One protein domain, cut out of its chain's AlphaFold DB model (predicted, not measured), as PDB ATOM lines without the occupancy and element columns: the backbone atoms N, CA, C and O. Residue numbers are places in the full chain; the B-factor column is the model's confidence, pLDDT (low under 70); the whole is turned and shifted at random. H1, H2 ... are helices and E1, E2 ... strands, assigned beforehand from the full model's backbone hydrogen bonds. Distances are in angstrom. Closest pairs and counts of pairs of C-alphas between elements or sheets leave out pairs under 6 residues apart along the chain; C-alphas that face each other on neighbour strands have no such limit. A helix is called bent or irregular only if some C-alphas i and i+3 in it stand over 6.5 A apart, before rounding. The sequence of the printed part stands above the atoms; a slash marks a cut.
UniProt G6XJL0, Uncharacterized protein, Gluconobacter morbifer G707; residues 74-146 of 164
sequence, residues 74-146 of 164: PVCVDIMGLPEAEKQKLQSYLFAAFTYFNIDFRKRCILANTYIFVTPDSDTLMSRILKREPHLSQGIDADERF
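Overview. This is residues 74 to 146 of the 164 residues of an uncharacterized protein of Gluconobacter morbifer G707 (UniProt G6XJL0). Two short parallel strands, E1 and E2, lie side by side in the middle of a loose, open row of parts, with the long helix H1 beyond E1 and the short helices H2 and H3 beyond E2. H1 and H2 stay far from each other, at the two ends of this row, and residues 139 to 146 stick out as a tail. The printed part has 73 residues, with named elements in the order E1, H1, E2, H2, H3; the sheet, in the order E1, E2, is all parallel, and the class is mostly helix. The whole is loose, with a radius of gyration of the C-alphas of 14.5 A and spans of 33 by 32 by 22 A.

Arrangement. Begin at the sheet, where E1, residues 77 to 80, and E2, residues 114 to 117, are parallel neighbours with 19 degrees between their directions. C-alphas 77 and 114 face each other at 4.7 A; N 78 and O 114, at 2.9 A, and N 80 and O 116, at 2.8 A, are within hydrogen-bond range. From E1 look to H1, residues 84 to 100: their closest C-alphas are those of Ile 79 and Lys 87, 6.4 A apart. E1, H1 and E2 form a strand-helix-strand unit, two parallel neighbour strands with a helix between them along the chain, and its crossover is left-handed. Past E2 come H2, residues 122 to 132, and H3, residues 134 to 137, which only just touch, and only at the corner by their link, with 3 pairs of C-alphas within 8 A; the closest are those of Leu 130 and Leu 136, 6.5 A apart. H1 is apart from H2 and from H3. In H1 and H2 every O i to N i+4 pair is within hydrogen-bond range; H3 is too short for such a pair.

Along the chain. Find C-alpha 77 at (142.855, 171.497, 181.727), where E1 begins; E1 and E2 each measure 10.0 A from first to last C-alpha. H1 starts at C-alpha 84, (155.316, 176.315, 186.036), and runs 24.3 A to C-alpha 100. H2 measures 15.4 A. H3 measures 6.2 A, ends at C-alpha 137, (133.153, 181.476, 169.044), and is neither bent nor irregular, but only just: C-alphas 134 and 137 are 6.2 A apart.

Size, cuts and confidence. The two C-alphas farthest apart are those of Ala 85 and Arg 145, at 41.5 A. Residues 139 to 146 stand free; the body without them spans 35 by 26 by 23 A. The printed part has no cut, and its long link is H1 to E2, 13 residues. The mean pLDDT of the printed part is 71.9; residue 111, residues 122 to 123, 125 to 127 and 129 to 146 are under 70.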
ATOM      1  N   PRO A  74     134.941 164.172 181.903       79.50
ATOM      2  CA  PRO A  74     135.857 164.757 182.869       79.50
ATOM      3  C   PRO A  74     136.637 165.930 182.266       79.50
ATOM      4  O   PRO A  74     137.255 165.804 181.203       79.50
ATOM      5  N   VAL A  75     136.644 167.059 182.969       82.50
ATOM      6  CA  VAL A  75     137.408 168.247 182.597       82.50
ATOM      7  C   VAL A  75     138.895 167.928 182.657       82.50
ATOM      8  O   VAL A  75     139.408 167.404 183.650       82.50
ATOM      9  N   CYS A  76     139.603 168.266 181.590       81.81
ATOM     10  CA  CYS A  76     141.042 168.175 181.526       81.81
ATOM     11  C   CYS A  76     141.653 169.474 181.028       81.81
ATOM     12  O   CYS A  76     141.507 169.842 179.862       81.81
ATOM     13  N   VAL A  77     142.346 170.148 181.939       85.50
ATOM     14  CA  VAL A  77     142.855 171.497 181.727       85.50
ATOM     15  C   VAL A  77     144.332 171.462 181.368       85.50
ATOM     16  O   VAL A  77     145.121 170.821 182.064       85.50
ATOM     17  N   ASP A  78     144.709 172.222 180.345       82.81
ATOM     18  CA  ASP A  78     146.084 172.659 180.135       82.81
ATOM     19  C   ASP A  78     146.171 174.187 180.189       82.81
ATOM     20  O   ASP A  78     145.302 174.905 179.695       82.81
ATOM     21  N   ILE A  79     147.222 174.680 180.838       83.94
ATOM     22  CA  ILE A  79     147.440 176.104 181.097       83.94
ATOM     23  C   ILE A  79     148.716 176.518 180.373       83.94
ATOM     24  O   ILE A  79     149.773 175.910 180.568       83.94
ATOM     25  N   MET A  80     148.615 177.564 179.562       82.69
ATOM     26  CA  MET A  80     149.702 178.097 178.747       82.69
ATOM     27  C   MET A  80     149.955 179.568 179.075       82.69
ATOM     28  O   MET A  80     149.034 180.309 179.414       82.69
ATOM     29  N   GLY A  81     151.212 179.996 178.946       78.25
ATOM     30  CA  GLY A  81     151.612 181.393 179.157       78.25
ATOM     31  C   GLY A  81     151.885 181.789 180.613       78.25
ATOM     32  O   GLY A  81     152.146 182.956 180.884       78.25
ATOM     33  N   LEU A  82     151.893 180.827 181.542       79.19
ATOM     34  CA  LEU A  82     152.354 181.017 182.922       79.19
ATOM     35  C   LEU A  82     153.651 180.239 183.188       79.19
ATOM     36  O   LEU A  82     153.839 179.170 182.599       79.19
ATOM     37  N   PRO A  83     154.517 180.710 184.106       81.00
ATOM     38  CA  PRO A  83     155.585 179.875 184.633       81.00
ATOM     39  C   PRO A  83     155.016 178.692 185.438       81.00
ATOM     40  O   PRO A  83     153.888 178.722 185.937       81.00
ATOM     41  N   GLU A  84     155.794 177.613 185.536       85.88
ATOM     42  CA  GLU A  84     155.316 176.315 186.036       85.88
ATOM     43  C   GLU A  84     154.800 176.374 187.487       85.88
ATOM     44  O   GLU A  84     153.808 175.728 187.827       85.88
ATOM     45  N   ALA A  85     155.419 177.192 188.345       80.88
ATOM     46  CA  ALA A  85     154.995 177.339 189.738       80.88
ATOM     47  C   ALA A  85     153.600 177.987 189.850       80.88
ATOM     48  O   ALA A  85     152.762 177.565 190.649       80.88
ATOM     49  N   GLU A  86     153.325 178.998 189.032       80.00
ATOM     50  CA  GLU A  86     152.046 179.696 188.943       80.00
ATOM     51  C   GLU A  86     150.983 178.808 188.293       80.00
ATOM     52  O   GLU A  86     149.849 178.759 188.777       80.00
ATOM     53  N   LYS A  87     151.362 178.040 187.264       83.94
ATOM     54  CA  LYS A  87     150.507 177.025 186.635       83.94
ATOM     55  C   LYS A  87     150.001 176.011 187.658       83.94
ATOM     56  O   LYS A  87     148.798 175.772 187.734       83.94
ATOM     57  N   GLN A  88     150.885 175.472 188.498       85.06
ATOM     58  CA  GLN A  88     150.511 174.503 189.534       85.06
ATOM     59  C   GLN A  88     149.587 175.100 190.602       85.06
ATOM     60  O   GLN A  88     148.641 174.436 191.043       85.06
ATOM     61  N   LYS A  89     149.816 176.360 190.999       80.75
ATOM     62  CA  LYS A  89     148.916 177.080 191.914       80.75
ATOM     63  C   LYS A  89     147.527 177.230 191.300       80.75
ATOM     64  O   LYS A  89     146.548 176.824 191.922       80.75
ATOM     65  N   LEU A  90     147.437 177.745 190.072       82.44
ATOM     66  CA  LEU A  90     146.166 177.937 189.369       82.44
ATOM     67  C   LEU A  90     145.422 176.610 189.169       82.44
ATOM     68  O   LEU A  90     144.232 176.515 189.454       82.44
ATOM     69  N   GLN A  91     146.134 175.562 188.762       86.31
ATOM     70  CA  GLN A  91     145.573 174.224 188.602       86.31
ATOM     71  C   GLN A  91     145.008 173.675 189.921       86.31
ATOM     72  O   GLN A  91     143.930 173.083 189.934       86.31
ATOM     73  N   SER A  92     145.694 173.911 191.042       85.19
ATOM     74  CA  SER A  92     145.216 173.502 192.369       85.19
ATOM     75  C   SER A  92     143.923 174.226 192.759       85.19
ATOM     76  O   SER A  92     142.994 173.582 193.247       85.19
ATOM     77  N   TYR A  93     143.829 175.533 192.491       84.12
ATOM     78  CA  TYR A  93     142.600 176.301 192.720       84.12
ATOM     79  C   TYR A  93     141.440 175.814 191.847       84.12
ATOM     80  O   TYR A  93     140.336 175.616 192.354       84.12
ATOM     81  N   LEU A  94     141.688 175.551 190.560       84.62
ATOM     82  CA  LEU A  94     140.676 175.015 189.646       84.62
ATOM     83  C   LEU A  94     140.150 173.657 190.115       84.62
ATOM     84  O   LEU A  94     138.945 173.438 190.139       84.62
ATOM     85  N   PHE A  95     141.030 172.757 190.552       87.56
ATOM     86  CA  PHE A  95     140.629 171.437 191.039       87.56
ATOM     87  C   PHE A  95     139.848 171.498 192.352       87.56
ATOM     88  O   PHE A  95     138.913 170.716 192.544       87.56
ATOM     89  N   ALA A  96     140.183 172.438 193.238       80.56
ATOM     90  CA  ALA A  96     139.383 172.699 194.428       80.56
ATOM     91  C   ALA A  96     137.973 173.184 194.052       80.56
ATOM     92  O   ALA A  96     136.991 172.674 194.591       80.56
ATOM     93  N   ALA A  97     137.864 174.091 193.076       77.88
ATOM     94  CA  ALA A  97     136.577 174.558 192.566       77.88
ATOM     95  C   ALA A  97     135.776 173.429 191.897       77.88
ATOM     96  O   ALA A  97     134.608 173.240 192.217       77.88
ATOM     97  N   PHE A  98     136.397 172.621 191.031       82.69
ATOM     98  CA  PHE A  98     135.733 171.476 190.402       82.69
ATOM     99  C   PHE A  98     135.205 170.483 191.437       82.69
ATOM    100  O   PHE A  98     134.063 170.050 191.335       82.69
ATOM    101  N   THR A  99     135.990 170.198 192.479       81.31
ATOM    102  CA  THR A  99     135.546 169.347 193.592       81.31
ATOM    103  C   THR A  99     134.333 169.951 194.300       81.31
ATOM    104  O   THR A  99     133.355 169.250 194.546       81.31
ATOM    105  N   TYR A 100     134.369 171.253 194.598       76.69
ATOM    106  CA  TYR A 100     133.271 171.957 195.261       76.69
ATOM    107  C   TYR A 100     131.967 171.918 194.447       76.69
ATOM    108  O   TYR A 100     130.895 171.716 195.009       76.69
ATOM    109  N   PHE A 101     132.061 172.050 193.122       73.19
ATOM    110  CA  PHE A 101     130.911 172.023 192.213       73.19
ATOM    111  C   PHE A 101     130.545 170.622 191.700       73.19
ATOM    112  O   PHE A 101     129.685 170.506 190.827       73.19
ATOM    113  N   ASN A 102     131.169 169.563 192.226       75.56
ATOM    114  CA  ASN A 102     130.968 168.184 191.774       75.56
ATOM    115  C   ASN A 102     131.148 168.023 190.247       75.56
ATOM    116  O   ASN A 102     130.365 167.355 189.570       75.56
ATOM    117  N   ILE A 103     132.169 168.689 189.705       77.94
ATOM    118  CA  ILE A 103     132.607 168.571 188.315       77.94
ATOM    119  C   ILE A 103     133.691 167.497 188.268       77.94
ATOM    120  O   ILE A 103     134.717 167.622 188.938       77.94
ATOM    121  N   ASP A 104     133.491 166.464 187.455       82.12
ATOM    122  CA  ASP A 104     134.517 165.447 187.230       82.12
ATOM    123  C   ASP A 104     135.720 166.056 186.510       82.12
ATOM    124  O   ASP A 104     135.572 166.757 185.510       82.12
ATOM    125  N   PHE A 105     136.933 165.765 186.983       87.75
ATOM    126  CA  PHE A 105     138.161 166.249 186.356       87.75
ATOM    127  C   PHE A 105     139.293 165.224 186.409       87.75
ATOM    128  O   PHE A 105     139.343 164.340 187.266       87.75
ATOM    129  N   ARG A 106     140.254 165.363 185.493       87.00
ATOM    130  CA  ARG A 106     141.483 164.563 185.453       87.00
ATOM    131  C   ARG A 106     142.694 165.453 185.688       87.00
ATOM    132  O   ARG A 106     142.901 166.446 185.002       87.00
ATOM    133  N   LYS A 107     143.551 165.051 186.632       84.00
ATOM    134  CA  LYS A 107     144.805 165.770 186.928       84.00
ATOM    135  C   LYS A 107     145.856 165.643 185.821       84.00
ATOM    136  O   LYS A 107     146.747 166.479 185.736       84.00
ATOM    137  N   ARG A 108     145.790 164.565 185.033       78.94
ATOM    138  CA  ARG A 108     146.695 164.266 183.918       78.94
ATOM    139  C   ARG A 108     145.889 163.667 182.775       78.94
ATOM    140  O   ARG A 108     145.134 162.721 183.003       78.94
ATOM    141  N   CYS A 109     146.100 164.170 181.566       75.00
ATOM    142  CA  CYS A 109     145.537 163.607 180.344       75.00
ATOM    143  C   CYS A 109     146.582 163.591 179.243       75.00
ATOM    144  O   CYS A 109     147.537 164.362 179.272       75.00
ATOM    145  N   ILE A 110     146.364 162.708 178.274       75.50
ATOM    146  CA  ILE A 110     147.159 162.657 177.046       75.50
ATOM    147  C   ILE A 110     146.858 163.892 176.185       75.50
ATOM    148  O   ILE A 110     147.773 164.476 175.614       75.50
ATOM    149  N   LEU A 111     145.589 164.309 176.143       64.88
ATOM    150  CA  LEU A 111     145.124 165.518 175.474       64.88
ATOM    151  C   LEU A 111     144.191 166.287 176.416       64.88
ATOM    152  O   LEU A 111     143.346 165.677 177.076       64.88
ATOM    153  N   ALA A 112     144.369 167.603 176.499       74.69
ATOM    154  CA  ALA A 112     143.465 168.474 177.240       74.69
ATOM    155  C   ALA A 112     142.233 168.802 176.389       74.69
ATOM    156  O   ALA A 112     142.334 168.965 175.177       74.69
ATOM    157  N   ASN A 113     141.071 168.902 177.031       70.38
ATOM    158  CA  ASN A 113     139.827 169.351 176.395       70.38
ATOM    159  C   ASN A 113     139.472 170.794 176.789       70.38
ATOM    160  O   ASN A 113     138.551 171.379 176.232       70.38
ATOM    161  N   THR A 114     140.210 171.371 177.740       75.69
ATOM    162  CA  THR A 114     140.081 172.755 178.188       75.69
ATOM    163  C   THR A 114     141.455 173.405 178.154       75.69
ATOM    164  O   THR A 114     142.381 172.937 178.815       75.69
ATOM    165  N   TYR A 115     141.592 174.498 177.410       77.50
ATOM    166  CA  TYR A 115     142.843 175.245 177.309       77.50
ATOM    167  C   TYR A 115     142.675 176.633 177.914       77.50
ATOM    168  O   TYR A 115     141.758 177.368 177.553       77.50
ATOM    169  N   ILE A 116     143.570 176.998 178.829       79.75
ATOM    170  CA  ILE A 116     143.601 178.313 179.470       79.75
ATOM    171  C   ILE A 116     144.867 179.028 179.011       79.75
ATOM    172  O   ILE A 116     145.978 178.625 179.355       79.75
ATOM    173  N   PHE A 117     144.696 180.100 178.243       76.25
ATOM    174  CA  PHE A 117     145.794 180.934 177.768       76.25
ATOM    175  C   PHE A 117     145.889 182.195 178.617       76.25
ATOM    176  O   PHE A 117     144.934 182.965 178.689       76.25
ATOM    177  N   VAL A 118     147.049 182.425 179.227       77.69
ATOM    178  CA  VAL A 118     147.355 183.669 179.937       77.69
ATOM    179  C   VAL A 118     148.357 184.456 179.107       77.69
ATOM    180  O   VAL A 118     149.472 184.005 178.869       77.69
ATOM    181  N   THR A 119     147.944 185.616 178.608       77.44
ATOM    182  CA  THR A 119     148.764 186.458 177.731       77.44
ATOM    183  C   THR A 119     148.381 187.927 177.910       77.44
ATOM    184  O   THR A 119     147.200 188.201 178.133       77.44
ATOM    185  N   PRO A 120     149.334 188.874 177.797       73.06
ATOM    186  CA  PRO A 120     149.013 190.302 177.741       73.06
ATOM    187  C   PRO A 120     148.225 190.686 176.476       73.06
ATOM    188  O   PRO A 120     147.560 191.713 176.461       73.06
ATOM    189  N   ASP A 121     148.262 189.851 175.432       76.12
ATOM    190  CA  ASP A 121     147.633 190.111 174.133       76.12
ATOM    191  C   ASP A 121     146.345 189.287 173.935       76.12
ATOM    192  O   ASP A 121     146.109 188.755 172.845       76.12
ATOM    193  N   SER A 122     145.527 189.119 174.981       69.19
ATOM    194  CA  SER A 122     144.353 188.224 174.969       69.19
ATOM    195  C   SER A 122     143.408 188.510 173.804       69.19
ATOM    196  O   SER A 122     143.046 187.594 173.064       69.19
ATOM    197  N   ASP A 123     143.086 189.781 173.579       63.47
ATOM    198  CA  ASP A 123     142.164 190.214 172.527       63.47
ATOM    199  C   ASP A 123     142.734 189.949 171.130       63.47
ATOM    200  O   ASP A 123     142.035 189.485 170.225       63.47
ATOM    201  N   THR A 124     144.038 190.178 170.956       70.19
ATOM    202  CA  THR A 124     144.728 189.931 169.683       70.19
ATOM    203  C   THR A 124     144.832 188.434 169.398       70.19
ATOM    204  O   THR A 124     144.604 188.006 168.264       70.19
ATOM    205  N   LEU A 125     145.160 187.623 170.407       66.19
ATOM    206  CA  LEU A 125     145.206 186.168 170.288       66.19
ATOM    207  C   LEU A 125     143.820 185.613 169.948       66.19
ATOM    208  O   LEU A 125     143.696 184.846 168.995       66.19
ATOM    209  N   MET A 126     142.784 186.053 170.663       65.56
ATOM    210  CA  MET A 126     141.403 185.650 170.413       65.56
ATOM    211  C   MET A 126     140.960 186.036 169.000       65.56
ATOM    212  O   MET A 126     140.490 185.188 168.251       65.56
ATOM    213  N   SER A 127     141.201 187.280 168.575       65.38
ATOM    214  CA  SER A 127     140.896 187.745 167.216       65.38
ATOM    215  C   SER A 127     141.570 186.887 166.139       65.38
ATOM    216  O   SER A 127     140.946 186.520 165.143       65.38
ATOM    217  N   ARG A 128     142.833 186.489 166.347       71.00
ATOM    218  CA  ARG A 128     143.551 185.591 165.427       71.00
ATOM    219  C   ARG A 128     142.975 184.177 165.418       71.00
ATOM    220  O   ARG A 128     142.856 183.604 164.337       71.00
ATOM    221  N   ILE A 129     142.625 183.630 166.585       65.50
ATOM    222  CA  ILE A 129     141.981 182.314 166.705       65.50
ATOM    223  C   ILE A 129     140.650 182.332 165.958       65.50
ATOM    224  O   ILE A 129     140.450 181.500 165.084       65.50
ATOM    225  N   LEU A 130     139.795 183.322 166.212       62.16
ATOM    226  CA  LEU A 130     138.482 183.435 165.577       62.16
ATOM    227  C   LEU A 130     138.568 183.739 164.079       62.16
ATOM    228  O   LEU A 130     137.754 183.258 163.301       62.16
ATOM    229  N   LYS A 131     139.577 184.495 163.634       68.06
ATOM    230  CA  LYS A 131     139.811 184.717 162.202       68.06
ATOM    231  C   LYS A 131     140.217 183.431 161.479       68.06
ATOM    232  O   LYS A 131     139.886 183.267 160.308       68.06
ATOM    233  N   ARG A 132     140.975 182.560 162.148       67.69
ATOM    234  CA  ARG A 132     141.431 181.282 161.589       67.69
ATOM    235  C   ARG A 132     140.342 180.214 161.663       67.69
ATOM    236  O   ARG A 132     140.111 179.528 160.680       67.69
ATOM    237  N   GLU A 133     139.688 180.113 162.812       63.19
ATOM    238  CA  GLU A 133     138.704 179.091 163.163       63.19
ATOM    239  C   GLU A 133     137.431 179.771 163.719       63.19
ATOM    240  O   GLU A 133     137.182 179.771 164.928       63.19
ATOM    241  N   PRO A 134     136.602 180.386 162.854       58.97
ATOM    242  CA  PRO A 134     135.456 181.212 163.268       58.97
ATOM    243  C   PRO A 134     134.330 180.434 163.954       58.97
ATOM    244  O   PRO A 134     133.455 181.022 164.586       58.97
ATOM    245  N   HIS A 135     134.336 179.106 163.850       52.88
ATOM    246  CA  HIS A 135     133.364 178.247 164.518       52.88
ATOM    247  C   HIS A 135     133.625 178.121 166.030       52.88
ATOM    248  O   HIS A 135     132.707 177.782 166.767       52.88
ATOM    249  N   LEU A 136     134.826 178.456 166.522       55.81
ATOM    250  CA  LEU A 136     135.171 178.342 167.947       55.81
ATOM    251  C   LEU A 136     134.471 179.375 168.850       55.81
ATOM    252  O   LEU A 136     134.373 179.150 170.053       55.81
ATOM    253  N   SER A 137     133.965 180.488 168.301       50.38
ATOM    254  CA  SER A 137     133.153 181.476 169.044       50.38
ATOM    255  C   SER A 137     131.681 181.094 169.185       50.38
ATOM    256  O   SER A 137     130.932 181.787 169.874       50.38
ATOM    257  N   GLN A 138     131.232 180.038 168.507       47.59
ATOM    258  CA  GLN A 138     129.849 179.580 168.585       47.59
ATOM    259  C   GLN A 138     129.707 178.727 169.848       47.59
ATOM    260  O   GLN A 138     129.783 177.503 169.806       47.59
ATOM    261  N   GLY A 139     129.589 179.383 171.004       44.53
ATOM    262  CA  GLY A 139     129.254 178.692 172.246       44.53
ATOM    263  C   GLY A 139     127.955 177.901 172.071       44.53
ATOM    264  O   GLY A 139     127.015 178.391 171.450       44.53
ATOM    265  N   ILE A 140     127.895 176.689 172.628       41.66
ATOM    266  CA  ILE A 140     126.711 175.808 172.584       41.66
ATOM    267  C   ILE A 140     125.476 176.506 173.197       41.66
ATOM    268  O   ILE A 140     124.347 176.233 172.801       41.66
ATOM    269  N   ASP A 141     125.694 177.492 174.070       43.47
ATOM    270  CA  ASP A 141     124.656 178.336 174.673       43.47
ATOM    271  C   ASP A 141     123.960 179.285 173.670       43.47
ATOM    272  O   ASP A 141     122.921 179.862 173.985       43.47
ATOM    273  N   ALA A 142     124.520 179.466 172.468       37.69
ATOM    274  CA  ALA A 142     123.964 180.311 171.408       37.69
ATOM    275  C   ALA A 142     123.231 179.519 170.307       37.69
ATOM    276  O   ALA A 142     122.615 180.127 169.432       37.69
ATOM    277  N   ASP A 143     123.288 178.183 170.330       41.22
ATOM    278  CA  ASP A 143     122.588 177.331 169.368       41.22
ATOM    279  C   ASP A 143     121.199 176.961 169.914       41.22
ATOM    280  O   ASP A 143     121.062 176.343 170.974       41.22
ATOM    281  N   GLU A 144     120.149 177.350 169.180       46.22
ATOM    282  CA  GLU A 144     118.744 177.172 169.575       46.22
ATOM    283  C   GLU A 144     118.395 175.719 169.941       46.22
ATOM    284  O   GLU A 144     117.505 175.490 170.758       46.22
ATOM    285  N   ARG A 145     119.133 174.733 169.415       45.03
ATOM    286  CA  ARG A 145     118.908 173.299 169.662       45.03
ATOM    287  C   ARG A 145     119.270 172.845 171.076       45.03
ATOM    288  O   ARG A 145     118.843 171.769 171.486       45.03
ATOM    289  N   PHE A 146     120.057 173.622 171.819       43.22
ATOM    290  CA  PHE A 146     120.479 173.274 173.180       43.22
ATOM    291  C   PHE A 146     119.722 174.043 174.266       43.22
ATOM    292  O   PHE A 146     119.842 173.706 175.444       43.22
TER     293      PHE A 146